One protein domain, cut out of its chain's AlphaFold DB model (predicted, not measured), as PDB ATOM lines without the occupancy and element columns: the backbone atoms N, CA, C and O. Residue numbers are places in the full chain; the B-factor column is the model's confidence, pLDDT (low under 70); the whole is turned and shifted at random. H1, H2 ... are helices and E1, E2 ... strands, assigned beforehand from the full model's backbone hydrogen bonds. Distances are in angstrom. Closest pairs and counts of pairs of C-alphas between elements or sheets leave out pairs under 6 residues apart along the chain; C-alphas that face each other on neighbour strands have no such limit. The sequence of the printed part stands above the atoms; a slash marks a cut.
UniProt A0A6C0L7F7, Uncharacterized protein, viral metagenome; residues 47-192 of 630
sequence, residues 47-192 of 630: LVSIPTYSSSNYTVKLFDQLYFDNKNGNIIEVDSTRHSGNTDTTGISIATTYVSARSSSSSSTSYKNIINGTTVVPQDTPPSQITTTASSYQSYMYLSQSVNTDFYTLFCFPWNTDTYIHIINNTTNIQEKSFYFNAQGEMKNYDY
ATOM      1  N   LEU A  47      20.286 -10.834 -30.881       97.25
ATOM      2  CA  LEU A  47      21.734 -10.780 -30.704       97.25
ATOM      3  C   LEU A  47      22.102  -9.881 -29.518       97.25
ATOM      4  O   LEU A  47      21.665  -8.730 -29.420       97.25
ATOM      5  N   VAL A  48      22.950 -10.399 -28.633       97.75
ATOM      6  CA  VAL A  48      23.368  -9.760 -27.385       97.75
ATOM      7  C   VAL A  48      24.884  -9.826 -27.234       97.75
ATOM      8  O   VAL A  48      25.488 -10.896 -27.305       97.75
ATOM      9  N   SER A  49      25.500  -8.666 -27.001       96.44
ATOM     10  CA  SER A  49      26.903  -8.577 -26.594       96.44
ATOM     11  C   SER A  49      26.998  -8.821 -25.088       96.44
ATOM     12  O   SER A  49      26.368  -8.109 -24.305       96.44
ATOM     13  N   ILE A  50      27.758  -9.846 -24.701       97.06
ATOM     14  CA  ILE A  50      28.021 -10.194 -23.303       97.06
ATOM     15  C   ILE A  50      29.487  -9.840 -23.022       97.06
ATOM     16  O   ILE A  50      30.374 -10.604 -23.414       97.06
ATOM     17  N   PRO A  51      29.772  -8.702 -22.366       95.12
ATOM     18  CA  PRO A  51      31.133  -8.175 -22.261       95.12
ATOM     19  C   PRO A  51      32.070  -9.077 -21.448       95.12
ATOM     20  O   PRO A  51      33.273  -9.076 -21.671       95.12
ATOM     21  N   THR A  52      31.533  -9.882 -20.535       95.12
ATOM     22  CA  THR A  52      32.278 -10.881 -19.752       95.12
ATOM     23  C   THR A  52      32.595 -12.161 -20.529       95.12
ATOM     24  O   THR A  52      33.334 -13.006 -20.029       95.12
ATOM     25  N   TYR A  53      32.039 -12.329 -21.733       96.50
ATOM     26  CA  TYR A  53      32.219 -13.514 -22.574       96.50
ATOM     27  C   TYR A  53      33.087 -13.236 -23.806       96.50
ATOM     28  O   TYR A  53      34.033 -13.985 -24.084       96.50
ATOM     29  N   SER A  54      32.747 -12.183 -24.556       95.94
ATOM     30  CA  SER A  54      33.500 -11.737 -25.728       95.94
ATOM     31  C   SER A  54      33.469 -10.220 -25.879       95.94
ATOM     32  O   SER A  54      32.443  -9.576 -25.659       95.94
ATOM     33  N   SER A  55      34.586  -9.662 -26.346       93.31
ATOM     34  CA  SER A  55      34.724  -8.251 -26.700       93.31
ATOM     35  C   SER A  55      34.062  -7.894 -28.035       93.31
ATOM     36  O   SER A  55      33.772  -6.725 -28.288       93.31
ATOM     37  N   SER A  56      33.828  -8.886 -28.899       90.44
ATOM     38  CA  SER A  56      33.434  -8.663 -30.297       90.44
ATOM     39  C   SER A  56      32.337  -9.599 -30.805       90.44
ATOM     40  O   SER A  56      31.636  -9.251 -31.759       90.44
ATOM     41  N   ASN A  57      32.149 -10.766 -30.185       91.75
ATOM     42  CA  ASN A  57      31.136 -11.725 -30.606       91.75
ATOM     43  C   ASN A  57      29.786 -11.447 -29.944       91.75
ATOM     44  O   ASN A  57      29.685 -11.221 -28.739       91.75
ATOM     45  N   TYR A  58      28.737 -11.514 -30.759       95.38
ATOM     46  CA  TYR A  58      27.362 -11.518 -30.285       95.38
ATOM     47  C   TYR A  58      26.912 -12.950 -30.022       95.38
ATOM     48  O   TYR A  58      27.217 -13.863 -30.786       95.38
ATOM     49  N   THR A  59      26.149 -13.107 -28.953       97.12
ATOM     50  CA  THR A  59      25.469 -14.344 -28.571       97.12
ATOM     51  C   THR A  59      23.980 -14.204 -28.854       97.12
ATOM     52  O   THR A  59      23.475 -13.096 -29.018       97.12
ATOM     53  N   VAL A  60      23.268 -15.315 -28.922       97.94
ATOM     54  CA  VAL A  60      21.829 -15.358 -29.157       97.94
ATOM     55  C   VAL A  60      21.116 -15.502 -27.817       97.94
ATOM     56  O   VAL A  60      21.403 -16.431 -27.065       97.94
ATOM     57  N   LYS A  61      20.172 -14.611 -27.512       97.88
ATOM     58  CA  LYS A  61      19.304 -14.729 -26.333       97.88
ATOM     59  C   LYS A  61      18.400 -15.957 -26.474       97.88
ATOM     60  O   LYS A  61      17.670 -16.071 -27.458       97.88
ATOM     61  N   LEU A  62      18.411 -16.856 -25.492       97.62
ATOM     62  CA  LEU A  62      17.467 -17.974 -25.434       97.62
ATOM     63  C   LEU A  62      16.253 -17.587 -24.588       97.62
ATOM     64  O   LEU A  62      15.172 -17.321 -25.118       97.62
ATOM     65  N   PHE A  63      16.449 -17.520 -23.273       95.19
ATOM     66  CA  PHE A  63      15.419 -17.226 -22.284       95.19
ATOM     67  C   PHE A  63      16.070 -16.724 -20.996       95.19
ATOM     68  O   PHE A  63      17.082 -17.281 -20.588       95.19
ATOM     69  N   ASP A  64      15.508 -15.688 -20.371       93.81
ATOM     70  CA  ASP A  64      16.031 -15.092 -19.132       93.81
ATOM     71  C   ASP A  64      17.571 -14.947 -19.121       93.81
ATOM     72  O   ASP A  64      18.115 -14.291 -20.008       93.81
ATOM     73  N   GLN A  65      18.315 -15.566 -18.201       94.25
ATOM     74  CA  GLN A  65      19.778 -15.464 -18.166       94.25
ATOM     75  C   GLN A  65      20.539 -16.350 -19.165       94.25
ATOM     76  O   GLN A  65      21.769 -16.404 -19.113       94.25
ATOM     77  N   LEU A  66      19.843 -17.078 -20.036       96.94
ATOM     78  CA  LEU A  66      20.412 -18.120 -20.888       96.94
ATOM     79  C   LEU A  66      20.622 -17.615 -22.317       96.94
ATOM     80  O   LEU A  66      19.742 -17.005 -22.934       96.94
ATOM     81  N   TYR A  67      21.793 -17.929 -22.860       97.94
ATOM     82  CA  TYR A  67      22.274 -17.504 -24.165       97.94
ATOM     83  C   TYR A  67      22.975 -18.662 -24.888       97.94
ATOM     84  O   TYR A  67      23.401 -19.646 -24.277       97.94
ATOM     85  N   PHE A  68      23.109 -18.530 -26.205       97.44
ATOM     86  CA  PHE A  68      23.760 -19.495 -27.084       97.44
ATOM     87  C   PHE A  68      24.762 -18.794 -27.997       97.44
ATOM     88  O   PHE A  68      24.426 -17.803 -28.643       97.44
ATOM     89  N   ASP A  69      25.983 -19.302 -28.090       95.69
ATOM     90  CA  ASP A  69      26.927 -18.844 -29.107       95.69
ATOM     91  C   ASP A  69      26.730 -19.662 -30.389       95.69
ATOM     92  O   ASP A  69      27.022 -20.855 -30.438       95.69
ATOM     93  N   ASN A  70      26.238 -19.019 -31.449       92.94
ATOM     94  CA  ASN A  70      25.947 -19.687 -32.716       92.94
ATOM     95  C   ASN A  70      27.195 -20.079 -33.528       92.94
ATOM     96  O   ASN A  70      27.066 -20.834 -34.489       92.94
ATOM     97  N   LYS A  71      28.394 -19.602 -33.165       92.06
ATOM     98  CA  LYS A  71      29.641 -19.940 -33.865       92.06
ATOM     99  C   LYS A  71      30.185 -21.290 -33.430       92.06
ATOM    100  O   LYS A  71      30.688 -22.037 -34.267       92.06
ATOM    101  N   ASN A  72      30.080 -21.609 -32.143       91.88
ATOM    102  CA  ASN A  72      30.666 -22.811 -31.534       91.88
ATOM    103  C   ASN A  72      29.638 -23.725 -30.837       91.88
ATOM    104  O   ASN A  72      29.942 -24.880 -30.531       91.88
ATOM    105  N   GLY A  73      28.419 -23.232 -30.627       92.94
ATOM    106  CA  GLY A  73      27.304 -23.907 -29.974       92.94
ATOM    107  C   GLY A  73      27.397 -24.000 -28.453       92.94
ATOM    108  O   GLY A  73      26.761 -24.872 -27.859       92.94
ATOM    109  N   ASN A  74      28.199 -23.147 -27.818       94.50
ATOM    110  CA  ASN A  74      28.308 -23.094 -26.367       94.50
ATOM    111  C   ASN A  74      27.034 -22.521 -25.735       94.50
ATOM    112  O   ASN A  74      26.436 -21.569 -26.241       94.50
ATOM    113  N   ILE A  75      26.661 -23.082 -24.586       95.94
ATOM    114  CA  ILE A  75      25.613 -22.549 -23.715       95.94
ATOM    115  C   ILE A  75      26.253 -21.567 -22.748       95.94
ATOM    116  O   ILE A  75      27.281 -21.866 -22.139       95.94
ATOM    117  N   ILE A  76      25.637 -20.400 -22.612       96.69
ATOM    118  CA  ILE A  76      26.129 -19.313 -21.777       96.69
ATOM    119  C   ILE A  76      25.019 -18.923 -20.808       96.69
ATOM    120  O   ILE A  76      23.897 -18.642 -21.219       96.69
ATOM    121  N   GLU A  77      25.336 -18.886 -19.525       96.25
ATOM    122  CA  GLU A  77      24.457 -18.383 -18.477       96.25
ATOM    123  C   GLU A  77      25.082 -17.140 -17.842       96.25
ATOM    124  O   GLU A  77      26.273 -17.128 -17.524       96.25
ATOM    125  N   VAL A  78      24.286 -16.091 -17.647       95.44
ATOM    126  CA  VAL A  78      24.739 -14.826 -17.063       95.44
ATOM    127  C   VAL A  78      24.061 -14.590 -15.716       95.44
ATOM    128  O   VAL A  78      22.941 -14.091 -15.661       95.44
ATOM    129  N   ASP A  79      24.766 -14.873 -14.623       93.62
ATOM    130  CA  ASP A  79      24.286 -14.510 -13.290       93.62
ATOM    131  C   ASP A  79      24.397 -12.993 -13.103       93.62
ATOM    132  O   ASP A  79      25.486 -12.409 -13.133       93.62
ATOM    133  N   SER A  80      23.245 -12.353 -12.943       91.94
ATOM    134  CA  SER A  80      23.077 -10.909 -12.811       91.94
ATOM    135  C   SER A  80      22.047 -10.620 -11.724       91.94
ATOM    136  O   SER A  80      21.208 -11.457 -11.393       91.94
ATOM    137  N   THR A  81      22.104  -9.420 -11.148       90.62
ATOM    138  CA  THR A  81      21.112  -8.979 -10.162       90.62
ATOM    139  C   THR A  81      19.689  -9.130 -10.701       90.62
ATOM    140  O   THR A  81      19.434  -8.803 -11.863       90.62
ATOM    141  N   ARG A  82      18.745  -9.529  -9.844       87.88
ATOM    142  CA  ARG A  82      17.320  -9.595 -10.193       87.88
ATOM    143  C   ARG A  82      16.822  -8.255 -10.744       87.88
ATOM    144  O   ARG A  82      17.126  -7.189 -10.202       87.88
ATOM    145  N   HIS A  83      16.017  -8.313 -11.797       87.12
ATOM    146  CA  HIS A  83      15.381  -7.140 -12.368       87.12
ATOM    147  C   HIS A  83      14.442  -6.472 -11.351       87.12
ATOM    148  O   HIS A  83      13.572  -7.108 -10.755       87.12
ATOM    149  N   SER A  84      14.623  -5.166 -11.159       84.44
ATOM    150  CA  SER A  84      13.862  -4.343 -10.207       84.44
ATOM    151  C   SER A  84      13.186  -3.132 -10.868       84.44
ATOM    152  O   SER A  84      12.759  -2.211 -10.178       84.44
ATOM    153  N   GLY A  85      13.073  -3.136 -12.203       83.06
ATOM    154  CA  GLY A  85      12.440  -2.078 -13.001       83.06
ATOM    155  C   GLY A  85      13.385  -1.381 -13.981       83.06
ATOM    156  O   GLY A  85      12.925  -0.822 -14.970       83.06
ATOM    157  N   ASN A  86      14.700  -1.470 -13.762       85.25
ATOM    158  CA  ASN A  86      15.709  -0.990 -14.707       85.25
ATOM    159  C   ASN A  86      16.412  -2.169 -15.376       85.25
ATOM    160  O   ASN A  86      16.793  -3.127 -14.704       85.25
ATOM    161  N   THR A  87      16.584  -2.087 -16.692       90.88
ATOM    162  CA  THR A  87      17.314  -3.081 -17.482       90.88
ATOM    163  C   THR A  87      18.778  -2.690 -17.576       90.88
ATOM    164  O   THR A  87      19.103  -1.573 -17.979       90.88
ATOM    165  N   ASP A  88      19.669  -3.616 -17.239       93.56
ATOM    166  CA  ASP A  88      21.098  -3.434 -17.459       93.56
ATOM    167  C   ASP A  88      21.465  -3.805 -18.901       93.56
ATOM    168  O   ASP A  88      21.355  -4.959 -19.315       93.56
ATOM    169  N   THR A  89      21.926  -2.827 -19.676       92.62
ATOM    170  CA  THR A  89      22.409  -3.035 -21.048       92.62
ATOM    171  C   THR A  89      23.931  -3.017 -21.162       92.62
ATOM    172  O   THR A  89      24.452  -3.284 -22.243       92.62
ATOM    173  N   THR A  90      24.650  -2.667 -20.093       92.06
ATOM    174  CA  THR A  90      26.115  -2.514 -20.091       92.06
ATOM    175  C   THR A  90      26.827  -3.743 -19.543       92.06
ATOM    176  O   THR A  90      28.007  -3.933 -19.820       92.06
ATOM    177  N   GLY A  91      26.117  -4.584 -18.786       92.56
ATOM    178  CA  GLY A  91      26.668  -5.764 -18.129       92.56
ATOM    179  C   GLY A  91      27.247  -5.476 -16.749       92.56
ATOM    180  O   GLY A  91      27.926  -6.332 -16.190       92.56
ATOM    181  N   ILE A  92      27.016  -4.286 -16.184       92.94
ATOM    182  CA  ILE A  92      27.557  -3.911 -14.869       92.94
ATOM    183  C   ILE A  92      26.953  -4.743 -13.731       92.94
ATOM    184  O   ILE A  92      27.583  -4.933 -12.696       92.94
ATOM    185  N   SER A  93      25.736  -5.251 -13.929       92.56
ATOM    186  CA  SER A  93      25.035  -6.109 -12.976       92.56
ATOM    187  C   SER A  93      25.478  -7.569 -13.029       92.56
ATOM    188  O   SER A  93      25.053  -8.349 -12.179       92.56
ATOM    189  N   ILE A  94      26.290  -7.952 -14.022       94.06
ATOM    190  CA  ILE A  94      26.780  -9.323 -14.176       94.06
ATOM    191  C   ILE A  94      27.776  -9.608 -13.055       94.06
ATOM    192  O   ILE A  94      28.799  -8.931 -12.941       94.06
ATOM    193  N   ALA A  95      27.498 -10.632 -12.256       92.31
ATOM    194  CA  ALA A  95      28.424 -11.149 -11.260       92.31
ATOM    195  C   ALA A  95      29.354 -12.196 -11.889       92.31
ATOM    196  O   ALA A  95      30.582 -12.093 -11.796       92.31
ATOM    197  N   THR A  96      28.759 -13.180 -12.568       93.44
ATOM    198  CA  THR A  96      29.467 -14.327 -13.142       93.44
ATOM    199  C   THR A  96      28.840 -14.735 -14.469       93.44
ATOM    200  O   THR A  96      27.627 -14.699 -14.639       93.44
ATOM    201  N   THR A  97      29.669 -15.168 -15.412       95.75
ATOM    202  CA  THR A  97      29.225 -15.825 -16.641       95.75
ATOM    203  C   THR A  97      29.688 -17.271 -16.641       95.75
ATOM    204  O   THR A  97      30.885 -17.532 -16.533       95.75
ATOM    205  N   TYR A  98      28.752 -18.205 -16.760       95.44
ATOM    206  CA  TYR A  98      29.028 -19.632 -16.870       95.44
ATOM    207  C   TYR A  98      28.961 -20.049 -18.332       95.44
ATOM    208  O   TYR A  98      28.018 -19.707 -19.038       95.44
ATOM    209  N   VAL A  99      29.952 -20.808 -18.789       95.50
ATOM    210  CA  VAL A  99      30.024 -21.297 -20.167       95.50
ATOM    211  C   VAL A  99      30.138 -22.813 -20.150       95.50
ATOM    212  O   VAL A  99      31.088 -23.360 -19.588       95.50
ATOM    213  N   SER A 100      29.176 -23.492 -20.767       93.81
ATOM    214  CA  SER A 100      29.157 -24.942 -20.957       93.81
ATOM    215  C   SER A 100      29.366 -25.260 -22.434       93.81
ATOM    216  O   SER A 100      28.700 -24.696 -23.305       93.81
ATOM    217  N   ALA A 101      30.320 -26.146 -22.723       91.81
ATOM    218  CA  ALA A 101      30.633 -26.496 -24.098       91.81
ATOM    219  C   ALA A 101      29.521 -27.339 -24.733       91.81
ATOM    220  O   ALA A 101      28.903 -28.172 -24.068       91.81
ATOM    221  N   ARG A 102      29.339 -27.177 -26.049       89.94
ATOM    222  CA  ARG A 102      28.286 -27.822 -26.856       89.94
ATOM    223  C   ARG A 102      28.146 -29.339 -26.672       89.94
ATOM    224  O   ARG A 102      27.098 -29.897 -26.969       89.94
ATOM    225  N   SER A 103      29.199 -30.043 -26.270       80.50
ATOM    226  CA  SER A 103      29.203 -31.506 -26.155       80.50
ATOM    227  C   SER A 103      29.530 -32.014 -24.753       80.50
ATOM    228  O   SER A 103      29.864 -33.184 -24.612       80.50
ATOM    229  N   SER A 104      29.480 -31.179 -23.711       73.12
ATOM    230  CA  SER A 104      29.879 -31.603 -22.364       73.12
ATOM    231  C   SER A 104      28.843 -31.256 -21.299       73.12
ATOM    232  O   SER A 104      28.586 -30.086 -21.032       73.12
ATOM    233  N   SER A 105      28.346 -32.286 -20.610       65.88
ATOM    234  CA  SER A 105      27.529 -32.167 -19.395       65.88
ATOM    235  C   SER A 105      28.340 -31.856 -18.133       65.88
ATOM    236  O   SER A 105      27.764 -31.550 -17.097       65.88
ATOM    237  N   SER A 106      29.661 -32.047 -18.180       58.09
ATOM    238  CA  SER A 106      30.444 -32.348 -16.973       58.09
ATOM    239  C   SER A 106      31.007 -31.130 -16.245       58.09
ATOM    240  O   SER A 106      31.425 -31.263 -15.098       58.09
ATOM    241  N   SER A 107      31.047 -29.958 -16.880       70.00
ATOM    242  CA  SER A 107      31.494 -28.726 -16.232       70.00
ATOM    243  C   SER A 107      31.137 -27.493 -17.057       70.00
ATOM    244  O   SER A 107      31.215 -27.489 -18.287       70.00
ATOM    245  N   SER A 108      30.764 -26.421 -16.364       86.88
ATOM    246  CA  SER A 108      30.809 -25.068 -16.911       86.88
ATOM    247  C   SER A 108      32.034 -24.342 -16.376       86.88
ATOM    248  O   SER A 108      32.353 -24.456 -15.192       86.88
ATOM    249  N   THR A 109      32.678 -23.546 -17.219       92.88
ATOM    250  CA  THR A 109      33.727 -22.623 -16.773       92.88
ATOM    251  C   THR A 109      33.085 -21.303 -16.370       92.88
ATOM    252  O   THR A 109      32.217 -20.812 -17.088       92.88
ATOM    253  N   SER A 110      33.483 -20.743 -15.227       94.06
ATOM    254  CA  SER A 110      32.984 -19.450 -14.756       94.06
ATOM    255  C   SER A 110      33.988 -18.333 -15.034       94.06
ATOM    256  O   SER A 110      35.193 -18.495 -14.843       94.06
ATOM    257  N   TYR A 111      33.473 -17.184 -15.462       94.56
ATOM    258  CA  TYR A 111      34.234 -15.968 -15.726       94.56
ATOM    259  C   TYR A 111      33.638 -14.832 -14.907       94.56
ATOM    260  O   TYR A 111      32.435 -14.573 -14.968       94.56
ATOM    261  N   LYS A 112      34.475 -14.176 -14.103       92.88
ATOM    262  CA  LYS A 112      34.048 -13.054 -13.269       92.88
ATOM    263  C   LYS A 112      34.072 -11.760 -14.062       92.88
ATOM    264  O   LYS A 112      34.981 -11.516 -14.858       92.88
ATOM    265  N   ASN A 113      33.100 -10.910 -13.773       90.94
ATOM    266  CA  ASN A 113      33.067  -9.578 -14.338       90.94
ATOM    267  C   ASN A 113      34.240  -8.730 -13.819       90.94
ATOM    268  O   ASN A 113      34.576  -8.783 -12.635       90.94
ATOM    269  N   ILE A 114      34.863  -7.953 -14.707       91.06
ATOM    270  CA  ILE A 114      35.914  -6.997 -14.348       91.06
ATOM    271  C   ILE A 114      35.353  -5.602 -14.575       91.06
ATOM    272  O   ILE A 114      34.987  -5.238 -15.691       91.06
ATOM    273  N   ILE A 115      35.310  -4.815 -13.505       90.06
ATOM    274  CA  ILE A 115      34.765  -3.461 -13.511       90.06
ATOM    275  C   ILE A 115      35.898  -2.485 -13.191       90.06
ATOM    276  O   ILE A 115      36.611  -2.655 -12.203       90.06
ATOM    277  N   ASN A 116      36.051  -1.453 -14.020       88.88
ATOM    278  CA  ASN A 116      36.942  -0.326 -13.768       88.88
ATOM    279  C   ASN A 116      36.099   0.939 -13.549       88.88
ATOM    280  O   ASN A 116      35.571   1.524 -14.497       88.88
ATOM    281  N   GLY A 117      35.917   1.329 -12.285       86.31
ATOM    282  CA  GLY A 117      34.997   2.403 -11.905       86.31
ATOM    283  C   GLY A 117      33.540   2.013 -12.170       86.31
ATOM    284  O   GLY A 117      33.012   1.120 -11.516       86.31
ATOM    285  N   THR A 118      32.894   2.679 -13.129       84.38
ATOM    286  CA  THR A 118      31.510   2.402 -13.566       84.38
ATOM    287  C   THR A 118      31.439   1.715 -14.932       84.38
ATOM    288  O   THR A 118      30.365   1.635 -15.524       84.38
ATOM    289  N   THR A 119      32.573   1.256 -15.464       87.50
ATOM    290  CA  THR A 119      32.660   0.682 -16.809       87.50
ATOM    291  C   THR A 119      33.059  -0.783 -16.725       87.50
ATOM    292  O   THR A 119      34.008  -1.141 -16.025       87.50
ATOM    293  N   VAL A 120      32.348  -1.633 -17.462       91.88
ATOM    294  CA  VAL A 120      32.713  -3.042 -17.630       91.88
ATOM    295  C   VAL A 120      33.890  -3.143 -18.593       91.88
ATOM    296  O   VAL A 120      33.874  -2.521 -19.653       91.88
ATOM    297  N   VAL A 121      34.908  -3.923 -18.233       92.62
ATOM    298  CA  VAL A 121      36.046  -4.229 -19.103       92.62
ATOM    299  C   VAL A 121      35.695  -5.463 -19.937       92.62
ATOM    300  O   VAL A 121      35.559  -6.543 -19.356       92.62
ATOM    301  N   PRO A 122      35.548  -5.344 -21.272       93.12
ATOM    302  CA  PRO A 122      35.257  -6.494 -22.116       93.12
ATOM    303  C   PRO A 122      36.388  -7.529 -22.085       93.12
ATOM    304  O   PRO A 122      37.566  -7.172 -22.027       93.12
ATOM    305  N   GLN A 123      36.029  -8.807 -22.149       92.25
ATOM    306  CA  GLN A 123      36.943  -9.946 -22.088       92.25
ATOM    307  C   GLN A 123      36.681 -10.892 -23.257       92.25
ATOM    308  O   GLN A 123      35.532 -11.102 -23.626       92.25
ATOM    309  N   ASP A 124      37.731 -11.522 -23.786       95.00
ATOM    310  CA  ASP A 124      37.600 -12.669 -24.687       95.00
ATOM    311  C   ASP A 124      37.984 -13.944 -23.946       95.00
ATOM    312  O   ASP A 124      39.157 -14.223 -23.688       95.00
ATOM    313  N   THR A 125      36.966 -14.713 -23.577       94.62
ATOM    314  CA  THR A 125      37.147 -16.017 -22.945       94.62
ATOM    315  C   THR A 125      37.670 -17.045 -23.961       94.62
ATOM    316  O   THR A 125      37.339 -16.963 -25.144       94.62
ATOM    317  N   PRO A 126      38.447 -18.067 -23.550       93.69
ATOM    318  CA  PRO A 126      38.901 -19.101 -24.482       93.69
ATOM    319  C   PRO A 126      37.768 -19.762 -25.296       93.69
ATOM    320  O   PRO A 126      37.947 -19.951 -26.498       93.69
ATOM    321  N   PRO A 127      36.581 -20.061 -24.719       92.56
ATOM    322  CA  PRO A 127      35.456 -20.579 -25.491       92.56
ATOM    323  C   PRO A 127      34.919 -19.601 -26.543       92.56
ATOM    324  O   PRO A 127      34.531 -20.053 -27.616       92.56
ATOM    325  N   SER A 128      34.913 -18.287 -26.281       94.75
ATOM    326  CA  SER A 128      34.376 -17.302 -27.233       94.75
ATOM    327  C   SER A 128      35.270 -17.073 -28.449       94.75
ATOM    328  O   SER A 128      34.820 -16.534 -29.458       94.75
ATOM    329  N   GLN A 129      36.522 -17.523 -28.391       94.12
ATOM    330  CA  GLN A 129      37.457 -17.475 -29.514       94.12
ATOM    331  C   GLN A 129      37.265 -18.638 -30.501       94.12
ATOM    332  O   GLN A 129      37.862 -18.635 -31.578       94.12
ATOM    333  N   ILE A 130      36.429 -19.630 -30.171       91.44
ATOM    334  CA  ILE A 130      36.113 -20.742 -31.070       91.44
ATOM    335  C   ILE A 130      35.142 -20.245 -32.146       91.44
ATOM    336  O   ILE A 130      34.024 -19.831 -31.846       91.44
ATOM    337  N   THR A 131      35.563 -20.307 -33.409       89.25
ATOM    338  CA  THR A 131      34.826 -19.742 -34.554       89.25
ATOM    339  C   THR A 131      34.051 -20.767 -35.376       89.25
ATOM    340  O   THR A 131      33.373 -20.387 -36.330       89.25
ATOM    341  N   THR A 132      34.152 -22.052 -35.039       88.06
ATOM    342  CA  THR A 132      33.494 -23.139 -35.766       88.06
ATOM    343  C   THR A 132      32.764 -24.081 -34.820       88.06
ATOM    344  O   THR A 132      33.197 -24.350 -33.698       88.06
ATOM    345  N   THR A 133      31.642 -24.618 -35.294       90.31
ATOM    346  CA  THR A 133      30.863 -25.608 -34.555       90.31
ATOM    347  C   THR A 133      31.362 -27.000 -34.925       90.31
ATOM    348  O   THR A 133      31.171 -27.460 -36.050       90.31
ATOM    349  N   ALA A 134      32.011 -27.680 -33.979       88.25
ATOM    350  CA  ALA A 134      32.456 -29.060 -34.164       88.25
ATOM    351  C   ALA A 134      31.261 -30.020 -34.229       88.25
ATOM    352  O   ALA A 134      30.281 -29.823 -33.517       88.25
ATOM    353  N   SER A 135      31.348 -31.076 -35.042       91.25
ATOM    354  CA  SER A 135      30.317 -32.121 -35.114       91.25
ATOM    355  C   SER A 135      30.159 -32.848 -33.771       91.25
ATOM    356  O   SER A 135      31.152 -33.220 -33.152       91.25
ATOM    357  N   SER A 136      28.921 -33.067 -33.317       91.94
ATOM    358  CA  SER A 136      28.623 -33.818 -32.092       91.94
ATOM    359  C   SER A 136      27.254 -34.494 -32.163       91.94
ATOM    360  O   SER A 136      26.324 -33.996 -32.800       91.94
ATOM    361  N   TYR A 137      27.143 -35.627 -31.471       93.00
ATOM    362  CA  TYR A 137      25.902 -36.374 -31.228       93.00
ATOM    363  C   TYR A 137      25.649 -36.593 -29.727       93.00
ATOM    364  O   TYR A 137      24.718 -37.302 -29.338       93.00
ATOM    365  N   GLN A 138      26.477 -35.986 -28.872       91.88
ATOM    366  CA  GLN A 138      26.385 -36.120 -27.426       91.88
ATOM    367  C   GLN A 138      25.315 -35.173 -26.883       91.88
ATOM    368  O   GLN A 138      25.548 -33.976 -26.742       91.88
ATOM    369  N   SER A 139      24.138 -35.722 -26.586       94.19
ATOM    370  CA  SER A 139      23.089 -34.995 -25.869       94.19
ATOM    371  C   SER A 139      23.452 -34.833 -24.401       94.19
ATOM    372  O   SER A 139      24.034 -35.740 -23.804       94.19
ATOM    373  N   TYR A 140      23.048 -33.719 -23.804       93.62
ATOM    374  CA  TYR A 140      23.235 -33.497 -22.380       93.62
ATOM    375  C   TYR A 140      22.184 -32.568 -21.782       93.62
ATOM    376  O   TYR A 140      21.402 -31.930 -22.486       93.62
ATOM    377  N   MET A 141      22.193 -32.517 -20.455       92.88
ATOM    378  CA  MET A 141      21.391 -31.618 -19.645       92.88
ATOM    379  C   MET A 141      22.312 -30.603 -18.963       92.88
ATOM    380  O   MET A 141      23.349 -30.983 -18.415       92.88
ATOM    381  N   TYR A 142      21.932 -29.332 -18.996       93.88
ATOM    382  CA  TYR A 142      22.565 -28.231 -18.285       93.88
ATOM    383  C   TYR A 142      21.597 -27.702 -17.229       93.88
ATOM    384  O   TYR A 142      20.459 -27.357 -17.545       93.88
ATOM    385  N   LEU A 143      22.050 -27.649 -15.981       93.00
ATOM    386  CA  LEU A 143      21.302 -27.060 -14.875       93.00
ATOM    387  C   LEU A 143      21.821 -25.642 -14.654       93.00
ATOM    388  O   LEU A 143      23.032 -25.456 -14.504       93.00
ATOM    389  N   SER A 144      20.917 -24.663 -14.642       92.69
ATOM    390  CA  SER A 144      21.275 -23.274 -14.366       92.69
ATOM    391  C   SER A 144      21.883 -23.137 -12.969       92.69
ATOM    392  O   SER A 144      21.424 -23.769 -12.015       92.69
ATOM    393  N   GLN A 145      22.884 -22.277 -12.844       91.50
ATOM    394  CA  GLN A 145      23.669 -22.054 -11.633       91.50
ATOM    395  C   GLN A 145      23.406 -20.695 -10.980       91.50
ATOM    396  O   GLN A 145      23.851 -20.479  -9.853       91.50
ATOM    397  N   SER A 146      22.704 -19.783 -11.658       84.94
ATOM    398  CA  SER A 146      22.365 -18.472 -11.102       84.94
ATOM    399  C   SER A 146      21.471 -18.608  -9.877       84.94
ATOM    400  O   SER A 146      20.582 -19.453  -9.816       84.94
ATOM    401  N   VAL A 147      21.698 -17.731  -8.902       80.75
ATOM    402  CA  VAL A 147      20.968 -17.722  -7.621       80.75
ATOM    403  C   VAL A 147      19.938 -16.594  -7.528       80.75
ATOM    404  O   VAL A 147      19.138 -16.558  -6.597       80.75
ATOM    405  N   ASN A 148      19.963 -15.652  -8.474       77.94
ATOM    406  CA  ASN A 148      19.169 -14.417  -8.441       77.94
ATOM    407  C   ASN A 148      17.838 -14.501  -9.217       77.94
ATOM    408  O   ASN A 148      17.081 -13.527  -9.272       77.94
ATOM    409  N   THR A 149      17.561 -15.655  -9.807       84.25
ATOM    410  CA  THR A 149      16.516 -15.920 -10.803       84.25
ATOM    411  C   THR A 149      15.969 -17.336 -10.586       84.25
ATOM    412  O   THR A 149      16.433 -18.064  -9.705       84.25
ATOM    413  N   ASP A 150      14.932 -17.690 -11.332       87.88
ATOM    414  CA  ASP A 150      14.388 -19.032 -11.390       87.88
ATOM    415  C   ASP A 150      15.437 -20.048 -11.883       87.88
ATOM    416  O   ASP A 150      16.407 -19.729 -12.581       87.88
ATOM    417  N   PHE A 151      15.235 -21.308 -11.494       90.00
ATOM    418  CA  PHE A 151      16.102 -22.406 -11.893       90.00
ATOM    419  C   PHE A 151      15.600 -23.029 -13.186       90.00
ATOM    420  O   PHE A 151      14.478 -23.528 -13.250       90.00
ATOM    421  N   TYR A 152      16.468 -23.110 -14.186       93.94
ATOM    422  CA  TYR A 152      16.172 -23.683 -15.489       93.94
ATOM    423  C   TYR A 152      16.974 -24.959 -15.739       93.94
ATOM    424  O   TYR A 152      18.141 -25.084 -15.364       93.94
ATOM    425  N   THR A 153      16.350 -25.905 -16.432       94.75
ATOM    426  CA  THR A 153      17.027 -27.039 -17.056       94.75
ATOM    427  C   THR A 153      17.026 -26.836 -18.562       94.75
ATOM    428  O   THR A 153      15.966 -26.751 -19.181       94.75
ATOM    429  N   LEU A 154      18.215 -26.811 -19.159       95.62
ATOM    430  CA  LEU A 154      18.401 -26.894 -20.601       95.62
ATOM    431  C   LEU A 154      18.702 -28.328 -21.012       95.62
ATOM    432  O   LEU A 154      19.639 -28.941 -20.511       95.62
ATOM    433  N   PHE A 155      17.980 -28.832 -22.001       97.06
ATOM    434  CA  PHE A 155      18.332 -30.056 -22.704       97.06
ATOM    435  C   PHE A 155      18.913 -29.686 -24.058       97.06
ATOM    436  O   PHE A 155      18.243 -29.047 -24.866       97.06
ATOM    437  N   CYS A 156      20.159 -30.076 -24.297       96.38
ATOM    438  CA  CYS A 156      20.869 -29.805 -25.535       96.38
ATOM    439  C   CYS A 156      21.031 -31.104 -26.328       96.38
ATOM    440  O   CYS A 156      21.509 -32.120 -25.812       96.38
ATOM    441  N   PHE A 157      20.646 -31.065 -27.602       96.81
ATOM    442  CA  PHE A 157      20.713 -32.188 -28.529       96.81
ATOM    443  C   PHE A 157      21.521 -31.796 -29.777       96.81
ATOM    444  O   PHE A 157      20.950 -31.477 -30.825       96.81
ATOM    445  N   PRO A 158      22.863 -31.828 -29.700       95.31
ATOM    446  CA  PRO A 158      23.720 -31.701 -30.873       95.31
ATOM    447  C   PRO A 158      23.412 -32.795 -31.897       95.31
ATOM    448  O   PRO A 158      23.263 -33.959 -31.534       95.31
ATOM    449  N   TRP A 159      23.317 -32.456 -33.172       95.19
ATOM    450  CA  TRP A 159      23.195 -33.398 -34.274       95.19
ATOM    451  C   TRP A 159      24.097 -32.943 -35.411       95.19
ATOM    452  O   TRP A 159      23.771 -32.023 -36.158       95.19
ATOM    453  N   ASN A 160      25.250 -33.600 -35.540       93.75
ATOM    454  CA  ASN A 160      26.327 -33.111 -36.387       93.75
ATOM    455  C   ASN A 160      26.666 -31.665 -35.977       93.75
ATOM    456  O   ASN A 160      27.020 -31.432 -34.819       93.75
ATOM    457  N   THR A 161      26.509 -30.689 -36.864       93.88
ATOM    458  CA  THR A 161      26.700 -29.263 -36.576       93.88
ATOM    459  C   THR A 161      25.419 -28.545 -36.143       93.88
ATOM    460  O   THR A 161      25.495 -27.429 -35.642       93.88
ATOM    461  N   ASP A 162      24.254 -29.178 -36.282       95.69
ATOM    462  CA  ASP A 162      22.961 -28.606 -35.895       95.69
ATOM    463  C   ASP A 162      22.727 -28.801 -34.395       95.69
ATOM    464  O   ASP A 162      23.168 -29.793 -33.820       95.69
ATOM    465  N   THR A 163      22.026 -27.897 -33.724       96.94
ATOM    466  CA  THR A 163      21.775 -27.994 -32.280       96.94
ATOM    467  C   THR A 163      20.314 -27.727 -31.987       96.94
ATOM    468  O   THR A 163      19.789 -26.680 -32.355       96.94
ATOM    469  N   TYR A 164      19.668 -28.667 -31.303       98.44
ATOM    470  CA  TYR A 164      18.331 -28.475 -30.754       98.44
ATOM    471  C   TYR A 164      18.440 -28.216 -29.256       98.44
ATOM    472  O   TYR A 164      19.250 -28.857 -28.582       98.44
ATOM    473  N   ILE A 165      17.632 -27.301 -28.732       98.38
ATOM    474  CA  ILE A 165      17.609 -26.964 -27.305       98.38
ATOM    475  C   ILE A 165      16.163 -26.973 -26.817       98.38
ATOM    476  O   ILE A 165      15.276 -26.536 -27.540       98.38
ATOM    477  N   HIS A 166      15.926 -27.443 -25.598       98.56
ATOM    478  CA  HIS A 166      14.646 -27.310 -24.903       98.56
ATOM    479  C   HIS A 166      14.865 -26.807 -23.478       98.56
ATOM    480  O   HIS A 166      15.798 -27.251 -22.812       98.56
ATOM    481  N   ILE A 167      14.020 -25.881 -23.026       97.81
ATOM    482  CA  ILE A 167      14.141 -25.199 -21.735       97.81
ATOM    483  C   ILE A 167      12.918 -25.507 -20.878       97.81
ATOM    484  O   ILE A 167      11.781 -25.286 -21.297       97.81
ATOM    485  N   ILE A 168      13.177 -25.967 -19.656       96.56
ATOM    486  CA  ILE A 168      12.179 -26.158 -18.605       96.56
ATOM    487  C   ILE A 168      12.529 -25.244 -17.434       96.56
ATOM    488  O   ILE A 168      13.670 -25.250 -16.973       96.56
ATOM    489  N   ASN A 169      11.549 -24.506 -16.922       94.31
ATOM    490  CA  ASN A 169      11.659 -23.814 -15.643       94.31
ATOM    491  C   ASN A 169      11.310 -24.800 -14.519       94.31
ATOM    492  O   ASN A 169      10.171 -25.255 -14.387       94.31
ATOM    493  N   ASN A 170      12.311 -25.163 -13.719       90.25
ATOM    494  CA  ASN A 170      12.181 -26.100 -12.606       90.25
ATOM    495  C   ASN A 170      11.488 -25.467 -11.393       90.25
ATOM    496  O   ASN A 170      10.902 -26.191 -10.591       90.25
ATOM    497  N   THR A 171      11.537 -24.138 -11.245       87.38
ATOM    498  CA  THR A 171      10.854 -23.428 -10.152       87.38
ATOM    499  C   THR A 171       9.343 -23.608 -10.269       87.38
ATOM    500  O   THR A 171       8.666 -23.913  -9.285       87.38
ATOM    501  N   THR A 172       8.803 -23.465 -11.480       86.88
ATOM    502  CA  THR A 172       7.355 -23.528 -11.743       86.88
ATOM    503  C   THR A 172       6.904 -24.836 -12.406       86.88
ATOM    504  O   THR A 172       5.693 -25.086 -12.515       86.88
ATOM    505  N   ASN A 173       7.854 -25.700 -12.785       89.25
ATOM    506  CA  ASN A 173       7.651 -26.950 -13.525       89.25
ATOM    507  C   ASN A 173       6.854 -26.739 -14.823       89.25
ATOM    508  O   ASN A 173       5.861 -27.434 -15.083       89.25
ATOM    509  N   ILE A 174       7.270 -25.749 -15.615       93.00
ATOM    510  CA  ILE A 174       6.669 -25.419 -16.913       93.00
ATOM    511  C   ILE A 174       7.699 -25.506 -18.035       93.00
ATOM    512  O   ILE A 174       8.903 -25.360 -17.827       93.00
ATOM    513  N   GLN A 175       7.200 -25.766 -19.234       95.44
ATOM    514  CA  GLN A 175       7.980 -25.713 -20.459       95.44
ATOM    515  C   GLN A 175       8.022 -24.278 -20.955       95.44
ATOM    516  O   GLN A 175       6.971 -23.659 -21.100       95.44
ATOM    517  N   GLU A 176       9.224 -23.789 -21.234       95.44
ATOM    518  CA  GLU A 176       9.418 -22.415 -21.684       95.44
ATOM    519  C   GLU A 176       9.482 -22.378 -23.207       95.44
ATOM    520  O   GLU A 176       8.571 -21.899 -23.886       95.44
ATOM    521  N   LYS A 177      10.579 -22.902 -23.768       97.19
ATOM    522  CA  LYS A 177      10.919 -22.726 -25.182       97.19
ATOM    523  C   LYS A 177      11.738 -23.883 -25.733       97.19
ATOM    524  O   LYS A 177      12.516 -24.517 -25.021       97.19
ATOM    525  N   SER A 178      11.603 -24.104 -27.033       98.62
ATOM    526  CA  SER A 178      12.460 -24.993 -27.818       98.62
ATOM    527  C   SER A 178      13.150 -24.205 -28.924       98.62
ATOM    528  O   SER A 178      12.576 -23.255 -29.447       98.62
ATOM    529  N   PHE A 179      14.358 -24.609 -29.312       98.69
ATOM    530  CA  PHE A 179      15.163 -23.933 -30.327       98.69
ATOM    531  C   PHE A 179      15.825 -24.915 -31.289       98.69
ATOM    532  O   PHE A 179      16.119 -26.056 -30.923       98.69
ATOM    533  N   TYR A 180      16.110 -24.431 -32.494       98.50
ATOM    534  CA  TYR A 180      16.952 -25.076 -33.494       98.50
ATOM    535  C   TYR A 180      17.974 -24.075 -34.032       98.50
ATOM    536  O   TYR A 180      17.618 -22.939 -34.351       98.50
ATOM    537  N   PHE A 181      19.218 -24.527 -34.167       97.62
ATOM    538  CA  PHE A 181      20.340 -23.783 -34.731       97.62
ATOM    539  C   PHE A 181      21.086 -24.652 -35.738       97.62
ATOM    540  O   PHE A 181      21.342 -25.824 -35.452       97.62
ATOM    541  N   ASN A 182      21.507 -24.089 -36.871       93.94
ATOM    542  CA  ASN A 182      22.422 -24.762 -37.797       93.94
ATOM    543  C   ASN A 182      23.697 -23.954 -38.063       93.94
ATOM    544  O   ASN A 182      23.799 -22.773 -37.728       93.94
ATOM    545  N   ALA A 183      24.680 -24.603 -38.687       85.94
ATOM    546  CA  ALA A 183      25.969 -23.986 -39.003       85.94
ATOM    547  C   ALA A 183      25.877 -22.865 -40.052       85.94
ATOM    548  O   ALA A 183      26.798 -22.062 -40.177       85.94
ATOM    549  N   GLN A 184      24.786 -22.813 -40.818       87.00
ATOM    550  CA  GLN A 184      24.517 -21.782 -41.816       87.00
ATOM    551  C   GLN A 184      23.905 -20.514 -41.196       87.00
ATOM    552  O   GLN A 184      23.672 -19.542 -41.914       87.00
ATOM    553  N   GLY A 185      23.671 -20.500 -39.879       88.25
ATOM    554  CA  GLY A 185      23.117 -19.358 -39.153       88.25
ATOM    555  C   GLY A 185      21.589 -19.314 -39.125       88.25
ATOM    556  O   GLY A 185      21.021 -18.312 -38.694       88.25
ATOM    557  N   GLU A 186      20.905 -20.375 -39.557       94.69
ATOM    558  CA  GLU A 186      19.465 -20.485 -39.370       94.69
ATOM    559  C   GLU A 186      19.138 -20.733 -37.899       94.69
ATOM    560  O   GLU A 186      19.750 -21.574 -37.236       94.69
ATOM    561  N   MET A 187      18.141 -19.999 -37.410       96.88
ATOM    562  CA  MET A 187      17.665 -20.074 -36.037       96.88
ATOM    563  C   MET A 187      16.143 -20.151 -36.047       96.88
ATOM    564  O   MET A 187      15.486 -19.357 -36.723       96.88
ATOM    565  N   LYS A 188      15.579 -21.101 -35.302       98.06
ATOM    566  CA  LYS A 188      14.137 -21.203 -35.048       98.06
ATOM    567  C   LYS A 188      13.905 -21.317 -33.552       98.06
ATOM    568  O   LYS A 188      14.705 -21.935 -32.852       98.06
ATOM    569  N   ASN A 189      12.789 -20.784 -33.080       97.81
ATOM    570  CA  ASN A 189      12.276 -21.043 -31.744       97.81
ATOM    571  C   ASN A 189      10.808 -21.461 -31.809       97.81
ATOM    572  O   ASN A 189      10.115 -21.225 -32.798       97.81
ATOM    573  N   TYR A 190      10.353 -22.079 -30.731       98.19
ATOM    574  CA  TYR A 190       8.954 -22.324 -30.451       98.19
ATOM    575  C   TYR A 190       8.697 -21.984 -28.994       98.19
ATOM    576  O   TYR A 190       9.393 -22.489 -28.108       98.19
ATOM    577  N   ASP A 191       7.699 -21.138 -28.781       96.94
ATOM    578  CA  ASP A 191       7.289 -20.680 -27.466       96.94
ATOM    579  C   ASP A 191       6.097 -21.523 -27.024       96.94
ATOM    580  O   ASP A 191       5.085 -21.601 -27.727       96.94
ATOM    581  N   TYR A 192       6.232 -22.199 -25.886       96.19
ATOM    582  CA  TYR A 192       5.116 -22.954 -25.335       96.19
ATOM    583  C   TYR A 192       4.094 -21.980 -24.743       96.19
ATOM    584  O   TYR A 192       4.479 -20.926 -24.236       96.19
TER     585      TYR A 192
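This is residues 47 to 192 of the 630 residues of an uncharacterized protein of viral metagenome (UniProt A0A6C0L7F7). Two antiparallel sheets lie face to face as a sandwich with their strands crossed at 45 degrees: a strongly twisted and curled sheet of six strands, E1 to E6, and a sheet of five, E7 to E11, that curls far less. A single turn of helix, H1, only grazes the six-stranded sheet, and the link before H1 reaches far out at Gly 117. The printed part has 146 residues with eleven named strands and one named helix, in the order E1 to E6, H1, E7 to E11, and each sheet's strands stand side by side in that same order. The class is mostly strand, though under half of the residues, 67 of 146, are in named elements. The whole is compact, with a radius of gyration of the C-alphas of 14.6 A and spans of 44 by 36 by 27 A.

Begin with the larger sheet, a meander, each strand the antiparallel neighbour of the one before: E1, residues 47 to 49; E2, 58 to 63; E3, 66 to 68; E4, 75 to 80; E5, 94 to 100; and E6, 108 to 112. E1 and E6 are its edge strands. From edge to edge the strands' lines turn by 127 degrees and the way across turns by 86 degrees. In the hairpin E1 and E2, look for N 48 and O 59, 2.8 A apart. E2 is staggered, pairing with E1 over residues 58 to 60 and with E3 over 60 to 63, where N 60 and O 68 are 2.8 A apart. Between E3 and E4, N 67 and O 76 are 2.8 A apart; between E4 and E5, N 77 and O 98 are 2.8 A apart; between E5 and E6, N 99 and O 109 are 2.8 A apart. H1, residues 126 to 129, only grazes this sheet with residues 126 to 128; it is too short for an O i to N i+4 pair, and its one O i to N i+3 pair is within hydrogen-bond range. The second sheet is also a meander: E7, residues 140 to 143; E8, 152 to 159; E9, 162 to 169; E10, 174 to 181; and E11, 187 to 191. It is only just strongly twisted, with C-alphas up to 4.3 A off its best plane. Its pairs show N 142 and O 154 at 2.8 A, N 155 and O 166 at 2.8 A, N 165 and O 179 at 2.9 A, and N 180 and O 188 at 2.9 A. The two sheets form a sandwich, two sheets face to face, with their facing parts 10.7 A centre to centre. Across it, the closest C-alphas of E2 and E10 are those of Phe 63 and Lys 177, 7.7 A apart.

Find C-alpha 47 at (21.734, -10.780, -30.704), where E1 begins. E2 is 15.5 A from first to last C-alpha, E4 16.1 A, E5 17.2 A and E6 13.0 A. Go on to C-alpha 162 at (22.961, -28.606, -35.895), where E9 starts its 23.7 A. E8 measures 22.3 A and E10 22.5 A. E11, 13.5 A, ends at C-alpha 191, (7.289, -20.680, -27.466).

The C-alphas farthest apart are those of Gly 117 and Tyr 137, 44.3 A. The printed part runs from 47 to 192 with no cut. Look for long links from E4 to E5 and from E6 to H1, of 13 residues each; in the second, residues 115 to 116 pair antiparallel with 119 to 120. The mean pLDDT of the printed part is 92.3, and residues 105 to 106 are under 70.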